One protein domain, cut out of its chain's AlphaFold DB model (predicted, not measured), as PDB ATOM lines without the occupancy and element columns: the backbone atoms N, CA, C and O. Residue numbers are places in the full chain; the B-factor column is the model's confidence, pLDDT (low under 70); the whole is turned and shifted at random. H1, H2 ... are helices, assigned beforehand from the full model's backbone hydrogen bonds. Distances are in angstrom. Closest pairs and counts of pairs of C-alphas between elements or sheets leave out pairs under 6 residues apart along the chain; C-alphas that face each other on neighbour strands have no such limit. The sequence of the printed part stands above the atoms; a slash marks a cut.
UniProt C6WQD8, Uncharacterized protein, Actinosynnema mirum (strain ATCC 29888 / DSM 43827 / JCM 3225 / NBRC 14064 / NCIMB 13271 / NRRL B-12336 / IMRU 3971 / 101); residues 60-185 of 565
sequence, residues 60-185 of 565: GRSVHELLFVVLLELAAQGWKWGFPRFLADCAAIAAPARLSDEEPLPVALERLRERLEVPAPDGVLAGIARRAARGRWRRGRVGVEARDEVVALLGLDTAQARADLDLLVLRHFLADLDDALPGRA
ATOM      1  N   GLY A  60     151.877 162.631 223.682       58.72
ATOM      2  CA  GLY A  60     151.922 161.914 222.407       58.72
ATOM      3  C   GLY A  60     153.035 160.861 222.442       58.72
ATOM      4  O   GLY A  60     154.128 161.096 222.959       58.72
ATOM      5  N   ARG A  61     152.749 159.647 221.978       69.25
ATOM      6  CA  ARG A  61     153.763 158.590 221.931       69.25
ATOM      7  C   ARG A  61     154.409 158.579 220.561       69.25
ATOM      8  O   ARG A  61     153.724 158.670 219.546       69.25
ATOM      9  N   SER A  62     155.728 158.478 220.566       76.75
ATOM     10  CA  SER A  62     156.503 158.315 219.342       76.75
ATOM     11  C   SER A  62     156.390 156.875 218.850       76.75
ATOM     12  O   SER A  62     156.127 155.942 219.618       76.75
ATOM     13  N   VAL A  63     156.565 156.683 217.548       78.62
ATOM     14  CA  VAL A  63     156.320 155.399 216.883       78.62
ATOM     15  C   VAL A  63     157.260 154.314 217.402       78.62
ATOM     16  O   VAL A  63     156.837 153.177 217.612       78.62
ATOM     17  N   HIS A  64     158.511 154.672 217.696       81.50
ATOM     18  CA  HIS A  64     159.509 153.735 218.215       81.50
ATOM     19  C   HIS A  64     159.114 153.122 219.568       81.50
ATOM     20  O   HIS A  64     159.324 151.931 219.782       81.50
ATOM     21  N   GLU A  65     158.492 153.897 220.461       81.62
ATOM     22  CA  GLU A  65     158.054 153.412 221.774       81.62
ATOM     23  C   GLU A  65     156.945 152.364 221.635       81.62
ATOM     24  O   GLU A  65     156.987 151.321 222.288       81.62
ATOM     25  N   LEU A  66     155.987 152.601 220.733       77.94
ATOM     26  CA  LEU A  66     154.895 151.666 220.453       77.94
ATOM     27  C   LEU A  66     155.421 150.364 219.836       77.94
ATOM     28  O   LEU A  66     155.076 149.277 220.295       77.94
ATOM     29  N   LEU A  67     156.298 150.466 218.833       81.31
ATOM     30  CA  LEU A  67     156.918 149.304 218.189       81.31
ATOM     31  C   LEU A  67     157.798 148.502 219.160       81.31
ATOM     32  O   LEU A  67     157.862 147.274 219.075       81.31
ATOM     33  N   PHE A  68     158.444 149.169 220.118       83.06
ATOM     34  CA  PHE A  68     159.279 148.503 221.113       83.06
ATOM     35  C   PHE A  68     158.437 147.666 222.082       83.06
ATOM     36  O   PHE A  68     158.797 146.531 222.389       83.06
ATOM     37  N   VAL A  69     157.268 148.169 222.491       81.31
ATOM     38  CA  VAL A  69     156.296 147.399 223.287       81.31
ATOM     39  C   VAL A  69     155.816 146.172 222.513       81.31
ATOM     40  O   VAL A  69     155.787 145.072 223.066       81.31
ATOM     41  N   VAL A  70     155.498 146.332 221.221       79.56
ATOM     42  CA  VAL A  70     155.104 145.212 220.346       79.56
ATOM     43  C   VAL A  70     156.173 144.127 220.339       79.56
ATOM     44  O   VAL A  70     155.869 142.948 220.522       79.56
ATOM     45  N   LEU A  71     157.434 144.527 220.177       80.75
ATOM     46  CA  LEU A  71     158.562 143.609 220.180       80.75
ATOM     47  C   LEU A  71     158.685 142.840 221.502       80.75
ATOM     48  O   LEU A  71     158.906 141.627 221.481       80.75
ATOM     49  N   LEU A  72     158.557 143.526 222.641       81.31
ATOM     50  CA  LEU A  72     158.644 142.906 223.965       81.31
ATOM     51  C   LEU A  72     157.536 141.874 224.185       81.31
ATOM     52  O   LEU A  72     157.819 140.758 224.621       81.31
ATOM     53  N   GLU A  73     156.300 142.214 223.827       79.88
ATOM     54  CA  GLU A  73     155.142 141.325 223.946       79.88
ATOM     55  C   GLU A  73     155.287 140.062 223.085       79.88
ATOM     56  O   GLU A  73     155.031 138.946 223.548       79.88
ATOM     57  N   LEU A  74     155.760 140.213 221.847       77.44
ATOM     58  CA  LEU A  74     156.033 139.079 220.962       77.44
ATOM     59  C   LEU A  74     157.184 138.218 221.494       77.44
ATOM     60  O   LEU A  74     157.117 136.987 221.473       77.44
ATOM     61  N   ALA A  75     158.245 138.843 222.004       78.44
ATOM     62  CA  ALA A  75     159.370 138.118 222.577       78.44
ATOM     63  C   ALA A  75     158.971 137.338 223.842       78.44
ATOM     64  O   ALA A  75     159.436 136.209 224.019       78.44
ATOM     65  N   ALA A  76     158.082 137.888 224.674       79.69
ATOM     66  CA  ALA A  76     157.536 137.218 225.856       79.69
ATOM     67  C   ALA A  76     156.713 135.965 225.501       79.69
ATOM     68  O   ALA A  76     156.710 134.994 226.253       79.69
ATOM     69  N   GLN A  77     156.091 135.936 224.320       78.00
ATOM     70  CA  GLN A  77     155.401 134.758 223.774       78.00
ATOM     71  C   GLN A  77     156.350 133.717 223.155       78.00
ATOM     72  O   GLN A  77     155.904 132.715 222.597       78.00
ATOM     73  N   GLY A  78     157.666 133.931 223.240       77.81
ATOM     74  CA  GLY A  78     158.673 133.000 222.736       77.81
ATOM     75  C   GLY A  78     158.977 133.147 221.245       77.81
ATOM     76  O   GLY A  78     159.692 132.304 220.693       77.81
ATOM     77  N   TRP A  79     158.501 134.210 220.585       75.94
ATOM     78  CA  TRP A  79     158.820 134.462 219.179       75.94
ATOM     79  C   TRP A  79     160.289 134.878 219.018       75.94
ATOM     80  O   TRP A  79     160.792 135.848 219.596       75.94
ATOM     81  N   LYS A  80     161.022 134.090 218.222       69.75
ATOM     82  CA  LYS A  80     162.481 134.188 218.086       69.75
ATOM     83  C   LYS A  80     162.926 135.085 216.923       69.75
ATOM     84  O   LYS A  80     163.809 134.707 216.163       69.75
ATOM     85  N   TRP A  81     162.340 136.270 216.782       71.62
ATOM     86  CA  TRP A  81     162.699 137.222 215.720       71.62
ATOM     87  C   TRP A  81     163.920 138.075 216.092       71.62
ATOM     88  O   TRP A  81     164.229 138.253 217.274       71.62
ATOM     89  N   GLY A  82     164.655 138.546 215.086       73.44
ATOM     90  CA  GLY A  82     165.765 139.480 215.254       73.44
ATOM     91  C   GLY A  82     165.399 140.815 214.624       73.44
ATOM     92  O   GLY A  82     165.082 140.836 213.445       73.44
ATOM     93  N   PHE A  83     165.474 141.897 215.402       78.50
ATOM     94  CA  PHE A  83     165.199 143.264 214.941       78.50
ATOM     95  C   PHE A  83     166.430 144.167 215.095       78.50
ATOM     96  O   PHE A  83     166.413 145.110 215.884       78.50
ATOM     97  N   PRO A  84     167.563 143.821 214.459       78.75
ATOM     98  CA  PRO A  84     168.837 144.476 214.723       78.75
ATOM     99  C   PRO A  84     168.871 145.958 214.327       78.75
ATOM    100  O   PRO A  84     169.532 146.719 215.029       78.75
ATOM    101  N   ARG A  85     168.194 146.368 213.242       82.19
ATOM    102  CA  ARG A  85     168.162 147.769 212.789       82.19
ATOM    103  C   ARG A  85     167.277 148.587 213.726       82.19
ATOM    104  O   ARG A  85     167.744 149.538 214.337       82.19
ATOM    105  N   PHE A  86     166.051 148.119 213.955       83.75
ATOM    106  CA  PHE A  86     165.094 148.788 214.839       83.75
ATOM    107  C   PHE A  86     165.606 148.928 216.283       83.75
ATOM    108  O   PHE A  86     165.434 149.962 216.924       83.75
ATOM    109  N   LEU A  87     166.263 147.896 216.821       82.62
ATOM    110  CA  LEU A  87     166.824 147.951 218.174       82.62
ATOM    111  C   LEU A  87     168.014 148.902 218.287       82.62
ATOM    112  O   LEU A  87     168.227 149.456 219.365       82.62
ATOM    113  N   ALA A  88     168.778 149.081 217.208       78.75
ATOM    114  CA  ALA A  88     169.837 150.078 217.166       78.75
ATOM    115  C   ALA A  88     169.243 151.492 217.228       78.75
ATOM    116  O   ALA A  88     169.703 152.291 218.043       78.75
ATOM    117  N   ASP A  89     168.172 151.756 216.473       82.50
ATOM    118  CA  ASP A  89     167.456 153.036 216.530       82.50
ATOM    119  C   ASP A  89     166.916 153.303 217.942       82.50
ATOM    120  O   ASP A  89     167.175 154.353 218.528       82.50
ATOM    121  N   CYS A  90     166.228 152.326 218.542       82.88
ATOM    122  CA  CYS A  90     165.701 152.434 219.905       82.88
ATOM    123  C   CYS A  90     166.795 152.726 220.941       82.88
ATOM    124  O   CYS A  90     166.588 153.540 221.841       82.88
ATOM    125  N   ALA A  91     167.960 152.085 220.820       78.00
ATOM    126  CA  ALA A  91     169.088 152.327 221.713       78.00
ATOM    127  C   ALA A  91     169.675 153.734 221.532       78.00
ATOM    128  O   ALA A  91     169.933 154.414 222.526       78.00
ATOM    129  N   ALA A  92     169.825 154.195 220.285       79.31
ATOM    130  CA  ALA A  92     170.285 155.548 219.980       79.31
ATOM    131  C   ALA A  92     169.328 156.615 220.542       79.31
ATOM    132  O   ALA A  92     169.774 157.596 221.134       79.31
ATOM    133  N   ILE A  93     168.014 156.386 220.447       81.94
ATOM    134  CA  ILE A  93     166.989 157.289 220.991       81.94
ATOM    135  C   ILE A  93     166.952 157.273 222.528       81.94
ATOM    136  O   ILE A  93     166.683 158.295 223.160       81.94
ATOM    137  N   ALA A  94     167.204 156.125 223.160       79.06
ATOM    138  CA  ALA A  94     167.198 156.007 224.617       79.06
ATOM    139  C   ALA A  94     168.427 156.656 225.282       79.06
ATOM    140  O   ALA A  94     168.334 157.088 226.433       79.06
ATOM    141  N   ALA A  95     169.559 156.740 224.576       74.88
ATOM    142  CA  ALA A  95     170.830 157.230 225.111       74.88
ATOM    143  C   ALA A  95     171.588 158.168 224.137       74.88
ATOM    144  O   ALA A  95     172.752 157.907 223.815       74.88
ATOM    145  N   PRO A  96     170.995 159.304 223.714       67.31
ATOM    146  CA  PRO A  96     171.556 160.157 222.659       67.31
ATOM    147  C   PRO A  96     172.916 160.782 223.011       67.31
ATOM    148  O   PRO A  96     173.724 161.031 222.125       67.31
ATOM    149  N   ALA A  97     173.192 161.016 224.301       56.28
ATOM    150  CA  ALA A  97     174.383 161.734 224.774       56.28
ATOM    151  C   ALA A  97     175.500 160.837 225.349       56.28
ATOM    152  O   ALA A  97     176.524 161.355 225.787       56.28
ATOM    153  N   ARG A  98     175.296 159.512 225.440       53.22
ATOM    154  CA  ARG A  98     176.181 158.612 226.218       53.22
ATOM    155  C   ARG A  98     176.600 157.326 225.524       53.22
ATOM    156  O   ARG A  98     177.359 156.559 226.105       53.22
ATOM    157  N   LEU A  99     176.207 157.125 224.272       51.03
ATOM    158  CA  LEU A  99     176.845 156.121 223.430       51.03
ATOM    159  C   LEU A  99     178.206 156.656 222.942       51.03
ATOM    160  O   LEU A  99     178.420 156.859 221.752       51.03
ATOM    161  N   SER A 100     179.157 156.855 223.863       50.28
ATOM    162  CA  SER A 100     180.529 156.455 223.538       50.28
ATOM    163  C   SER A 100     180.493 154.958 223.192       50.28
ATOM    164  O   SER A 100     179.523 154.272 223.523       50.28
ATOM    165  N   ASP A 101     181.504 154.420 222.516       57.25
ATOM    166  CA  ASP A 101     181.533 153.018 222.056       57.25
ATOM    167  C   ASP A 101     181.400 151.938 223.169       57.25
ATOM    168  O   ASP A 101     181.536 150.745 222.899       57.25
ATOM    169  N   GLU A 102     181.105 152.322 224.416       57.97
ATOM    170  CA  GLU A 102     181.142 151.479 225.605       57.97
ATOM    171  C   GLU A 102     179.777 151.098 226.200       57.97
ATOM    172  O   GLU A 102     179.723 150.079 226.887       57.97
ATOM    173  N   GLU A 103     178.672 151.826 225.966       68.00
ATOM    174  CA  GLU A 103     177.386 151.435 226.578       68.00
ATOM    175  C   GLU A 103     176.812 150.171 225.902       68.00
ATOM    176  O   GLU A 103     176.445 150.204 224.722       68.00
ATOM    177  N   PRO A 104     176.686 149.033 226.618       74.00
ATOM    178  CA  PRO A 104     176.188 147.809 226.011       74.00
ATOM    179  C   PRO A 104     174.714 147.954 225.621       74.00
ATOM    180  O   PRO A 104     173.891 148.359 226.441       74.00
ATOM    181  N   LEU A 105     174.352 147.504 224.412       73.75
ATOM    182  CA  LEU A 105     172.969 147.474 223.907       73.75
ATOM    183  C   LEU A 105     171.924 146.995 224.947       73.75
ATOM    184  O   LEU A 105     170.880 147.636 225.049       73.75
ATOM    185  N   PRO A 106     172.160 145.936 225.758       77.31
ATOM    186  CA  PRO A 106     171.223 145.541 226.812       77.31
ATOM    187  C   PRO A 106     170.876 146.663 227.799       77.31
ATOM    188  O   PRO A 106     169.716 146.786 228.165       77.31
ATOM    189  N   VAL A 107     171.850 147.487 228.198       79.88
ATOM    190  CA  VAL A 107     171.664 148.556 229.192       79.88
ATOM    191  C   VAL A 107     170.792 149.675 228.626       79.88
ATOM    192  O   VAL A 107     169.871 150.140 229.295       79.88
ATOM    193  N   ALA A 108     171.023 150.067 227.370       78.25
ATOM    194  CA  ALA A 108     170.208 151.076 226.695       78.25
ATOM    195  C   ALA A 108     168.746 150.617 226.529       78.25
ATOM    196  O   ALA A 108     167.816 151.390 226.767       78.25
ATOM    197  N   LEU A 109     168.533 149.345 226.172       80.06
ATOM    198  CA  LEU A 109     167.189 148.776 226.043       80.06
ATOM    199  C   LEU A 109     166.486 148.606 227.399       80.06
ATOM    200  O   LEU A 109     165.270 148.775 227.469       80.06
ATOM    201  N   GLU A 110     167.232 148.307 228.465       82.25
ATOM    202  CA  GLU A 110     166.703 148.232 229.831       82.25
ATOM    203  C   GLU A 110     166.192 149.599 230.292       82.25
ATOM    204  O   GLU A 110     165.051 149.709 230.729       82.25
ATOM    205  N   ARG A 111     166.966 150.668 230.063       81.62
ATOM    206  CA  ARG A 111     166.511 152.040 230.342       81.62
ATOM    207  C   ARG A 111     165.274 152.418 229.542       81.62
ATOM    208  O   ARG A 111     164.379 153.067 230.074       81.62
ATOM    209  N   LEU A 112     165.209 152.032 228.265       78.31
ATOM    210  CA  LEU A 112     164.015 152.265 227.455       78.31
ATOM    211  C   LEU A 112     162.808 151.521 228.040       78.31
ATOM    212  O   LEU A 112     161.733 152.104 228.145       78.31
ATOM    213  N   ARG A 113     162.979 150.267 228.473       82.81
ATOM    214  CA  ARG A 113     161.922 149.493 229.137       82.81
ATOM    215  C   ARG A 113     161.468 150.146 230.441       82.81
ATOM    216  O   ARG A 113     160.263 150.274 230.640       82.81
ATOM    217  N   GLU A 114     162.400 150.567 231.293       81.75
ATOM    218  CA  GLU A 114     162.117 151.275 232.547       81.75
ATOM    219  C   GLU A 114     161.363 152.581 232.283       81.75
ATOM    220  O   GLU A 114     160.329 152.829 232.895       81.75
ATOM    221  N   ARG A 115     161.810 153.370 231.297       78.62
ATOM    222  CA  ARG A 115     161.156 154.618 230.870       78.62
ATOM    223  C   ARG A 115     159.733 154.396 230.357       78.62
ATOM    224  O   ARG A 115     158.881 155.273 230.492       78.62
ATOM    225  N   LEU A 116     159.487 153.259 229.712       69.50
ATOM    226  CA  LEU A 116     158.172 152.886 229.195       69.50
ATOM    227  C   LEU A 116     157.311 152.144 230.221       69.50
ATOM    228  O   LEU A 116     156.133 151.922 229.944       69.50
ATOM    229  N   GLU A 117     157.880 151.783 231.375       75.50
ATOM    230  CA  GLU A 117     157.240 151.001 232.437       75.50
ATOM    231  C   GLU A 117     156.608 149.698 231.917       75.50
ATOM    232  O   GLU A 117     155.538 149.268 232.354       75.50
ATOM    233  N   VAL A 118     157.264 149.056 230.945       69.19
ATOM    234  CA  VAL A 118     156.747 147.831 230.322       69.19
ATOM    235  C   VAL A 118     157.223 146.616 231.122       69.19
ATOM    236  O   VAL A 118     158.438 146.410 231.268       69.19
ATOM    237  N   PRO A 119     156.308 145.769 231.628       70.44
ATOM    238  CA  PRO A 119     156.693 144.504 232.231       70.44
ATOM    239  C   PRO A 119     157.246 143.582 231.139       70.44
ATOM    240  O   PRO A 119     156.571 143.292 230.153       70.44
ATOM    241  N   ALA A 120     158.477 143.106 231.310       71.25
ATOM    242  CA  ALA A 120     159.061 142.077 230.461       71.25
ATOM    243  C   ALA A 120     159.672 140.992 231.357       71.25
ATOM    244  O   ALA A 120     160.297 141.342 232.357       71.25
ATOM    245  N   PRO A 121     159.511 139.698 231.026       73.50
ATOM    246  CA  PRO A 121     160.186 138.632 231.755       73.50
ATOM    247  C   PRO A 121     161.708 138.829 231.768       73.50
ATOM    248  O   PRO A 121     162.299 139.238 230.758       73.50
ATOM    249  N   ASP A 122     162.344 138.482 232.886       71.44
ATOM    250  CA  ASP A 122     163.792 138.593 233.041       71.44
ATOM    251  C   ASP A 122     164.530 137.865 231.913       71.44
ATOM    252  O   ASP A 122     164.213 136.741 231.516       71.44
ATOM    253  N   GLY A 123     165.533 138.536 231.350       71.75
ATOM    254  CA  GLY A 123     166.345 137.980 230.273       71.75
ATOM    255  C   GLY A 123     165.711 138.020 228.877       71.75
ATOM    256  O   GLY A 123     166.405 137.651 227.923       71.75
ATOM    257  N   VAL A 124     164.477 138.521 228.702       77.19
ATOM    258  CA  VAL A 124     163.904 138.794 227.366       77.19
ATOM    259  C   VAL A 124     164.770 139.803 226.619       77.19
ATOM    260  O   VAL A 124     165.220 139.513 225.508       77.19
ATOM    261  N   LEU A 125     165.110 140.924 227.260       75.69
ATOM    262  CA  LEU A 125     165.987 141.948 226.688       75.69
ATOM    263  C   LEU A 125     167.399 141.425 226.426       75.69
ATOM    264  O   LEU A 125     167.925 141.604 225.329       75.69
ATOM    265  N   ALA A 126     167.982 140.670 227.358       76.56
ATOM    266  CA  ALA A 126     169.272 140.017 227.140       76.56
ATOM    267  C   ALA A 126     169.216 138.997 225.983       76.56
ATOM    268  O   ALA A 126     170.180 138.814 225.242       76.56
ATOM    269  N   GLY A 127     168.095 138.298 225.801       74.69
ATOM    270  CA  GLY A 127     167.858 137.386 224.685       74.69
ATOM    271  C   GLY A 127     167.701 138.109 223.346       74.69
ATOM    272  O   GLY A 127     168.220 137.635 222.334       74.69
ATOM    273  N   ILE A 128     167.006 139.244 223.337       71.69
ATOM    274  CA  ILE A 128     166.852 140.135 222.182       71.69
ATOM    275  C   ILE A 128     168.216 140.724 221.794       71.69
ATOM    276  O   ILE A 128     168.663 140.542 220.662       71.69
ATOM    277  N   ALA A 129     168.935 141.318 222.747       70.69
ATOM    278  CA  ALA A 129     170.243 141.927 222.531       70.69
ATOM    279  C   ALA A 129     171.299 140.903 222.089       70.69
ATOM    280  O   ALA A 129     172.055 141.164 221.158       70.69
ATOM    281  N   ARG A 130     171.320 139.693 222.672       73.69
ATOM    282  CA  ARG A 130     172.212 138.611 222.210       73.69
ATOM    283  C   ARG A 130     171.905 138.174 220.780       73.69
ATOM    284  O   ARG A 130     172.831 137.824 220.055       73.69
ATOM    285  N   ARG A 131     170.634 138.152 220.370       69.38
ATOM    286  CA  ARG A 131     170.240 137.823 218.989       69.38
ATOM    287  C   ARG A 131     170.632 138.928 218.019       69.38
ATOM    288  O   ARG A 131     171.205 138.608 216.984       69.38
ATOM    289  N   ALA A 132     170.403 140.188 218.386       65.94
ATOM    290  CA  ALA A 132     170.881 141.336 217.624       65.94
ATOM    291  C   ALA A 132     172.408 141.270 217.456       65.94
ATOM    292  O   ALA A 132     172.897 141.271 216.334       65.94
ATOM    293  N   ALA A 133     173.157 141.045 218.541       66.06
ATOM    294  CA  ALA A 133     174.617 140.932 218.515       66.06
ATOM    295  C   ALA A 133     175.136 139.743 217.678       66.06
ATOM    296  O   ALA A 133     176.170 139.862 217.019       66.06
ATOM    297  N   ARG A 134     174.433 138.598 217.676       65.81
ATOM    298  CA  ARG A 134     174.766 137.429 216.835       65.81
ATOM    299  C   ARG A 134     174.418 137.645 215.360       65.81
ATOM    300  O   ARG A 134     175.110 137.132 214.482       65.81
ATOM    301  N   GLY A 135     173.349 138.381 215.077       56.12
ATOM    302  CA  GLY A 135     172.890 138.684 213.728       56.12
ATOM    303  C   GLY A 135     173.679 139.830 213.112       56.12
ATOM    304  O   GLY A 135     173.211 140.954 213.136       56.12
ATOM    305  N   ARG A 136     174.870 139.563 212.554       52.47
ATOM    306  CA  ARG A 136     175.641 140.486 211.681       52.47
ATOM    307  C   ARG A 136     175.801 141.953 212.151       52.47
ATOM    308  O   ARG A 136     176.274 142.765 211.365       52.47
ATOM    309  N   TRP A 137     175.543 142.288 213.416       47.91
ATOM    310  CA  TRP A 137     175.661 143.651 213.960       47.91
ATOM    311  C   TRP A 137     177.093 144.204 213.860       47.91
ATOM    312  O   TRP A 137     177.296 145.407 213.789       47.91
ATOM    313  N   ARG A 138     178.095 143.316 213.755       44.38
ATOM    314  CA  ARG A 138     179.514 143.664 213.565       44.38
ATOM    315  C   ARG A 138     180.045 143.576 212.124       44.38
ATOM    316  O   ARG A 138     181.237 143.781 211.935       44.38
ATOM    317  N   ARG A 139     179.244 143.228 211.104       41.66
ATOM    318  CA  ARG A 139     179.769 142.995 209.732       41.66
ATOM    319  C   ARG A 139     179.190 143.873 208.610       41.66
ATOM    320  O   ARG A 139     179.454 143.569 207.453       41.66
ATOM    321  N   GLY A 140     178.460 144.959 208.878       44.72
ATOM    322  CA  GLY A 140     177.924 145.796 207.789       44.72
ATOM    323  C   GLY A 140     177.791 147.282 208.117       44.72
ATOM    324  O   GLY A 140     177.305 147.629 209.187       44.72
ATOM    325  N   ARG A 141     178.157 148.134 207.145       48.81
ATOM    326  CA  ARG A 141     178.029 149.612 207.136       48.81
ATOM    327  C   ARG A 141     176.637 150.139 207.535       48.81
ATOM    328  O   ARG A 141     176.527 151.233 208.067       48.81
ATOM    329  N   VAL A 142     175.601 149.313 207.380       49.34
ATOM    330  CA  VAL A 142     174.183 149.639 207.620       49.34
ATOM    331  C   VAL A 142     173.875 150.051 209.070       49.34
ATOM    332  O   VAL A 142     172.999 150.875 209.288       49.34
ATOM    333  N   GLY A 143     174.582 149.509 210.070       52.47
ATOM    334  CA  GLY A 143     174.337 149.860 211.481       52.47
ATOM    335  C   GLY A 143     174.944 151.198 211.919       52.47
ATOM    336  O   GLY A 143     174.486 151.778 212.898       52.47
ATOM    337  N   VAL A 144     175.966 151.680 211.203       57.81
ATOM    338  CA  VAL A 144     176.634 152.962 211.486       57.81
ATOM    339  C   VAL A 144     175.885 154.099 210.790       57.81
ATOM    340  O   VAL A 144     175.546 155.080 211.435       57.81
ATOM    341  N   GLU A 145     175.509 153.913 209.520       60.06
ATOM    342  CA  GLU A 145     174.746 154.910 208.748       60.06
ATOM    343  C   GLU A 145     173.369 155.205 209.373       60.06
ATOM    344  O   GLU A 145     172.999 156.367 209.525       60.06
ATOM    345  N   ALA A 146     172.644 154.174 209.826       62.06
ATOM    346  CA  ALA A 146     171.365 154.341 210.527       62.06
ATOM    347  C   ALA A 146     171.506 155.118 211.850       62.06
ATOM    348  O   ALA A 146     170.649 155.927 212.203       62.06
ATOM    349  N   ARG A 147     172.605 154.891 212.582       66.38
ATOM    350  CA  ARG A 147     172.896 155.570 213.850       66.38
ATOM    351  C   ARG A 147     173.147 157.059 213.630       66.38
ATOM    352  O   ARG A 147     172.594 157.869 214.370       66.38
ATOM    353  N   ASP A 148     173.948 157.408 212.629       72.94
ATOM    354  CA  ASP A 148     174.279 158.802 212.326       72.94
ATOM    355  C   ASP A 148     173.035 159.583 211.875       72.94
ATOM    356  O   ASP A 148     172.837 160.725 212.290       72.94
ATOM    357  N   GLU A 149     172.142 158.943 211.113       78.50
ATOM    358  CA  GLU A 149     170.869 159.530 210.679       78.50
ATOM    359  C   GLU A 149     169.901 159.756 211.859       78.50
ATOM    360  O   GLU A 149     169.331 160.841 211.993       78.50
ATOM    361  N   VAL A 150     169.772 158.789 212.778       78.56
ATOM    362  CA  VAL A 150     168.969 158.945 214.007       78.56
ATOM    363  C   VAL A 150     169.526 160.056 214.901       78.56
ATOM    364  O   VAL A 150     168.764 160.890 215.388       78.56
ATOM    365  N   VAL A 151     170.844 160.102 215.112       76.88
ATOM    366  CA  VAL A 151     171.492 161.131 215.943       76.88
ATOM    367  C   VAL A 151     171.334 162.520 215.323       76.88
ATOM    368  O   VAL A 151     171.023 163.471 216.042       76.88
ATOM    369  N   ALA A 152     171.476 162.640 213.999       80.25
ATOM    370  CA  ALA A 152     171.252 163.895 213.288       80.25
ATOM    371  C   ALA A 152     169.812 164.399 213.465       80.25
ATOM    372  O   ALA A 152     169.608 165.576 213.756       80.25
ATOM    373  N   LEU A 153     168.816 163.511 213.360       79.31
ATOM    374  CA  LEU A 153     167.406 163.860 213.556       79.31
ATOM    375  C   LEU A 153     167.076 164.206 215.014       79.31
ATOM    376  O   LEU A 153     166.315 165.137 215.258       79.31
ATOM    377  N   LEU A 154     167.672 163.513 215.991       78.06
ATOM    378  CA  LEU A 154     167.507 163.822 217.419       78.06
ATOM    379  C   LEU A 154     168.106 165.180 217.808       78.06
ATOM    380  O   LEU A 154     167.639 165.799 218.763       78.06
ATOM    381  N   GLY A 155     169.116 165.652 217.070       76.38
ATOM    382  CA  GLY A 155     169.688 166.992 217.233       76.38
ATOM    383  C   GLY A 155     168.773 168.128 216.762       76.38
ATOM    384  O   GLY A 155     169.054 169.291 217.043       76.38
ATOM    385  N   LEU A 156     167.677 167.812 216.062       79.88
ATOM    386  CA  LEU A 156     166.728 168.777 215.518       79.88
ATOM    387  C   LEU A 156     165.421 168.749 216.323       79.88
ATOM    388  O   LEU A 156     164.612 167.834 216.186       79.88
ATOM    389  N   ASP A 157     165.150 169.790 217.113       78.12
ATOM    390  CA  ASP A 157     163.885 169.896 217.857       78.12
ATOM    391  C   ASP A 157     162.756 170.485 216.993       78.12
ATOM    392  O   ASP A 157     162.212 171.554 217.260       78.12
ATOM    393  N   THR A 158     162.423 169.801 215.896       81.69
ATOM    394  CA  THR A 158     161.329 170.208 215.002       81.69
ATOM    395  C   THR A 158     160.278 169.114 214.871       81.69
ATOM    396  O   THR A 158     160.574 167.920 214.940       81.69
ATOM    397  N   ALA A 159     159.024 169.511 214.634       75.69
ATOM    398  CA  ALA A 159     157.939 168.564 214.371       75.69
ATOM    399  C   ALA A 159     158.233 167.673 213.148       75.69
ATOM    400  O   ALA A 159     157.899 166.490 213.150       75.69
ATOM    401  N   GLN A 160     158.902 168.230 212.135       78.38
ATOM    402  CA  GLN A 160     159.308 167.501 210.938       78.38
ATOM    403  C   GLN A 160     160.384 166.451 211.252       78.38
ATOM    404  O   GLN A 160     160.197 165.291 210.902       78.38
ATOM    405  N   ALA A 161     161.439 166.813 211.993       80.31
ATOM    406  CA  ALA A 161     162.487 165.868 212.387       80.31
ATOM    407  C   ALA A 161     161.947 164.704 213.232       80.31
ATOM    408  O   ALA A 161     162.346 163.560 213.031       80.31
ATOM    409  N   ARG A 162     160.976 164.963 214.122       78.06
ATOM    410  CA  ARG A 162     160.277 163.903 214.872       78.06
ATOM    411  C   ARG A 162     159.515 162.953 213.943       78.06
ATOM    412  O   ARG A 162     159.593 161.741 214.111       78.06
ATOM    413  N   ALA A 163     158.814 163.495 212.949       74.38
ATOM    414  CA  ALA A 163     158.065 162.694 211.986       74.38
ATOM    415  C   ALA A 163     158.978 161.885 211.040       74.38
ATOM    416  O   ALA A 163     158.615 160.781 210.633       74.38
ATOM    417  N   ASP A 164     160.155 162.418 210.702       80.81
ATOM    418  CA  ASP A 164     161.166 161.727 209.895       80.81
ATOM    419  C   ASP A 164     161.870 160.626 210.697       80.81
ATOM    420  O   ASP A 164     162.074 159.528 210.179       80.81
ATOM    421  N   LEU A 165     162.137 160.866 211.984       82.81
ATOM    422  CA  LEU A 165     162.641 159.850 212.905       82.81
ATOM    423  C   LEU A 165     161.647 158.689 213.049       82.81
ATOM    424  O   LEU A 165     162.029 157.530 212.898       82.81
ATOM    425  N   ASP A 166     160.366 158.984 213.284       80.62
ATOM    426  CA  ASP A 166     159.311 157.968 213.381       80.62
ATOM    427  C   ASP A 166     159.202 157.123 212.098       80.62
ATOM    428  O   ASP A 166     159.030 155.900 212.159       80.62
ATOM    429  N   LEU A 167     159.349 157.754 210.926       80.56
ATOM    430  CA  LEU A 167     159.373 157.070 209.634       80.56
ATOM    431  C   LEU A 167     160.610 156.176 209.469       80.56
ATOM    432  O   LEU A 167     160.478 155.041 209.004       80.56
ATOM    433  N   LEU A 168     161.800 156.670 209.821       83.88
ATOM    434  CA  LEU A 168     163.053 155.918 209.734       83.88
ATOM    435  C   LEU A 168     162.987 154.650 210.589       83.88
ATOM    436  O   LEU A 168     163.194 153.546 210.075       83.88
ATOM    437  N   VAL A 169     162.584 154.797 211.854       82.81
ATOM    438  CA  VAL A 169     162.458 153.668 212.783       82.81
ATOM    439  C   VAL A 169     161.447 152.639 212.276       82.81
ATOM    440  O   VAL A 169     161.706 151.433 212.313       82.81
ATOM    441  N   LEU A 170     160.298 153.083 211.758       82.06
ATOM    442  CA  LEU A 170     159.310 152.161 211.203       82.06
ATOM    443  C   LEU A 170     159.841 151.419 209.967       82.06
ATOM    444  O   LEU A 170     159.577 150.228 209.805       82.06
ATOM    445  N   ARG A 171     160.610 152.084 209.101       81.75
ATOM    446  CA  ARG A 171     161.221 151.444 207.924       81.75
ATOM    447  C   ARG A 171     162.222 150.366 208.332       81.75
ATOM    448  O   ARG A 171     162.194 149.281 207.753       81.75
ATOM    449  N   HIS A 172     163.049 150.623 209.342       83.81
ATOM    450  CA  HIS A 172     163.959 149.622 209.896       83.81
ATOM    451  C   HIS A 172     163.217 148.459 210.557       83.81
ATOM    452  O   HIS A 172     163.578 147.305 210.326       83.81
ATOM    453  N   PHE A 173     162.137 148.738 211.289       82.44
ATOM    454  CA  PHE A 173     161.268 147.704 211.847       82.44
ATOM    455  C   PHE A 173     160.663 146.806 210.760       82.44
ATOM    456  O   PHE A 173     160.718 145.585 210.873       82.44
ATOM    457  N   LEU A 174     160.119 147.395 209.690       77.31
ATOM    458  CA  LEU A 174     159.532 146.650 208.574       77.31
ATOM    459  C   LEU A 174     160.575 145.832 207.806       77.31
ATOM    460  O   LEU A 174     160.296 144.696 207.434       77.31
ATOM    461  N   ALA A 175     161.774 146.378 207.592       77.75
ATOM    462  CA  ALA A 175     162.864 145.655 206.941       77.75
ATOM    463  C   ALA A 175     163.339 144.459 207.782       77.75
ATOM    464  O   ALA A 175     163.585 143.377 207.253       77.75
ATOM    465  N   ASP A 176     163.439 144.634 209.099       77.12
ATOM    466  CA  ASP A 176     163.777 143.552 210.021       77.12
ATOM    467  C   ASP A 176     162.669 142.494 210.102       77.12
ATOM    468  O   ASP A 176     162.958 141.299 210.175       77.12
ATOM    469  N   LEU A 177     161.402 142.916 210.047       74.12
ATOM    470  CA  LEU A 177     160.257 142.013 209.971       74.12
ATOM    471  C   LEU A 177     160.295 141.181 208.679       74.12
ATOM    472  O   LEU A 177     160.141 139.963 208.740       74.12
ATOM    473  N   ASP A 178     160.561 141.811 207.532       71.06
ATOM    474  CA  ASP A 178     160.704 141.128 206.240       71.06
ATOM    475  C   ASP A 178     161.850 140.100 206.257       71.06
ATOM    476  O   ASP A 178     161.703 139.001 205.716       71.06
ATOM    477  N   ASP A 179     162.970 140.429 206.910       73.62
ATOM    478  CA  ASP A 179     164.120 139.531 207.077       73.62
ATOM    479  C   ASP A 179     163.819 138.368 208.045       73.62
ATOM    480  O   ASP A 179     164.336 137.257 207.879       73.62
ATOM    481  N   ALA A 180     162.986 138.603 209.064       68.06
ATOM    482  CA  ALA A 180     162.625 137.613 210.077       68.06
ATOM    483  C   ALA A 180     161.564 136.604 209.601       68.06
ATOM    484  O   ALA A 180     161.452 135.517 210.183       68.06
ATOM    485  N   LEU A 181     160.787 136.933 208.563       65.06
ATOM    486  CA  LEU A 181     159.701 136.098 208.054       65.06
ATOM    487  C   LEU A 181     160.151 135.242 206.853       65.06
ATOM    488  O   LEU A 181     160.461 135.772 205.784       65.06
ATOM    489  N   PRO A 182     160.162 133.896 206.960       58.81
ATOM    490  CA  PRO A 182     160.547 133.030 205.846       58.81
ATOM    491  C   PRO A 182     159.602 133.207 204.647       58.81
ATOM    492  O   PRO A 182     158.427 133.516 204.816       58.81
ATOM    493  N   GLY A 183     160.079 132.955 203.422       54.44
ATOM    494  CA  GLY A 183     159.402 133.321 202.162       54.44
ATOM    495  C   GLY A 183     157.938 132.876 201.966       54.44
ATOM    496  O   GLY A 183     157.256 133.462 201.131       54.44
ATOM    497  N   ARG A 184     157.427 131.897 202.734       45.19
ATOM    498  CA  ARG A 184     156.003 131.477 202.746       45.19
ATOM    499  C   ARG A 184     155.144 132.157 203.831       45.19
ATOM    500  O   ARG A 184     153.924 132.101 203.743       45.19
ATOM    501  N   ALA A 185     155.763 132.810 204.815       50.53
ATOM    502  CA  ALA A 185     155.137 133.574 205.901       50.53
ATOM    503  C   ALA A 185     155.050 135.090 205.612       50.53
ATOM    504  O   ALA A 185     154.619 135.853 206.470       50.53
TER     505      ALA A 185
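What this domain is: This is residues 60 to 185 of the 565 residues of an uncharacterized protein of Actinosynnema mirum (strain ATCC 29888 / DSM 43827 / JCM 3225 / NBRC 14064 / NCIMB 13271 / NRRL B-12336 / IMRU 3971 / 101) (UniProt C6WQD8). What shape does the chain make here? H2 sits at the core of a rounded body, with H5 and the long H6 side by side with it as a three-helix bundle. H3 crosses H2 and folds back into H4 as a hairpin, while H1 runs the same way as H6, meeting it with its first residues. What are the counts and the size? The printed part has 126 residues with six named helices, H1 to H6 in order, and no named strand: the class is all helix. It is compact, with a radius of gyration of the C-alphas of 13.9 A and spans of 38 by 32 by 31 A.

Where its parts are: Where do the first helices run? H1 is residues 63 to 76, 20.3 A long, from C-alpha 63 at (156.320, 155.399, 216.883). H2 is residues 84 to 94, with C-alpha 84 at (168.837, 144.476, 214.723), and H3 is residues 105 to 116. What follows? H4 is residues 124 to 134 and H5 residues 142 to 154, 18.5 A long. H6, residues 159 to 180, is 31.6 A long and ends with C-alpha 180 at (162.625, 137.613, 210.077).

How they stand to each other: How is the bundle of H2, H5 and H6 built? H2, the hub, touches H5 at a shallow tilt of 29 degrees, the same way, closest at the C-alphas of Asp 89 and Arg 147, 6.6 A. Residues 169 to 176 of H6 touch H2 at 31 degrees, opposite ways, with C-alphas 86 and 173 5.0 A apart at the closest. H5 and H6 are a hairpin at 23 degrees, touching through residues 150 to 154 and 161 to 168, closest at C-alphas 153 and 161, 5.4 A. What stands round H2 otherwise? H3 touches H2 at a steep tilt of 60 degrees, with C-alphas 91 and 108 closest at 5.3 A. H3, with residues 105 to 110 alone, and H4 form a hairpin at a shallow tilt of 35.0 degrees, only just short of steep, closest at C-alphas 106 and 129, 5.7 A. Residues 63 to 67 of H1 touch residues 166 to 173 of H6 at 28 degrees, closest at C-alphas 63 and 166, 5.3 A. How do the backbones look? Each O i to N i+4 pair is within hydrogen-bond range in H1, H2, H3, H4 and H6, and 8 of 9 in H5.

The domain as a whole: How far does it reach? The two C-alphas farthest apart, those of Asp 157 and Arg 184, are 42.0 A apart. Are there cuts or long links? The printed part has no cut; the link from H5 to H6 is tight, and the other four are short. Where is confidence low? The mean pLDDT of the printed part is 72.5, and 36 residues are under 70, among them residues 96 to 103, 131 to 147 and 180 to 185.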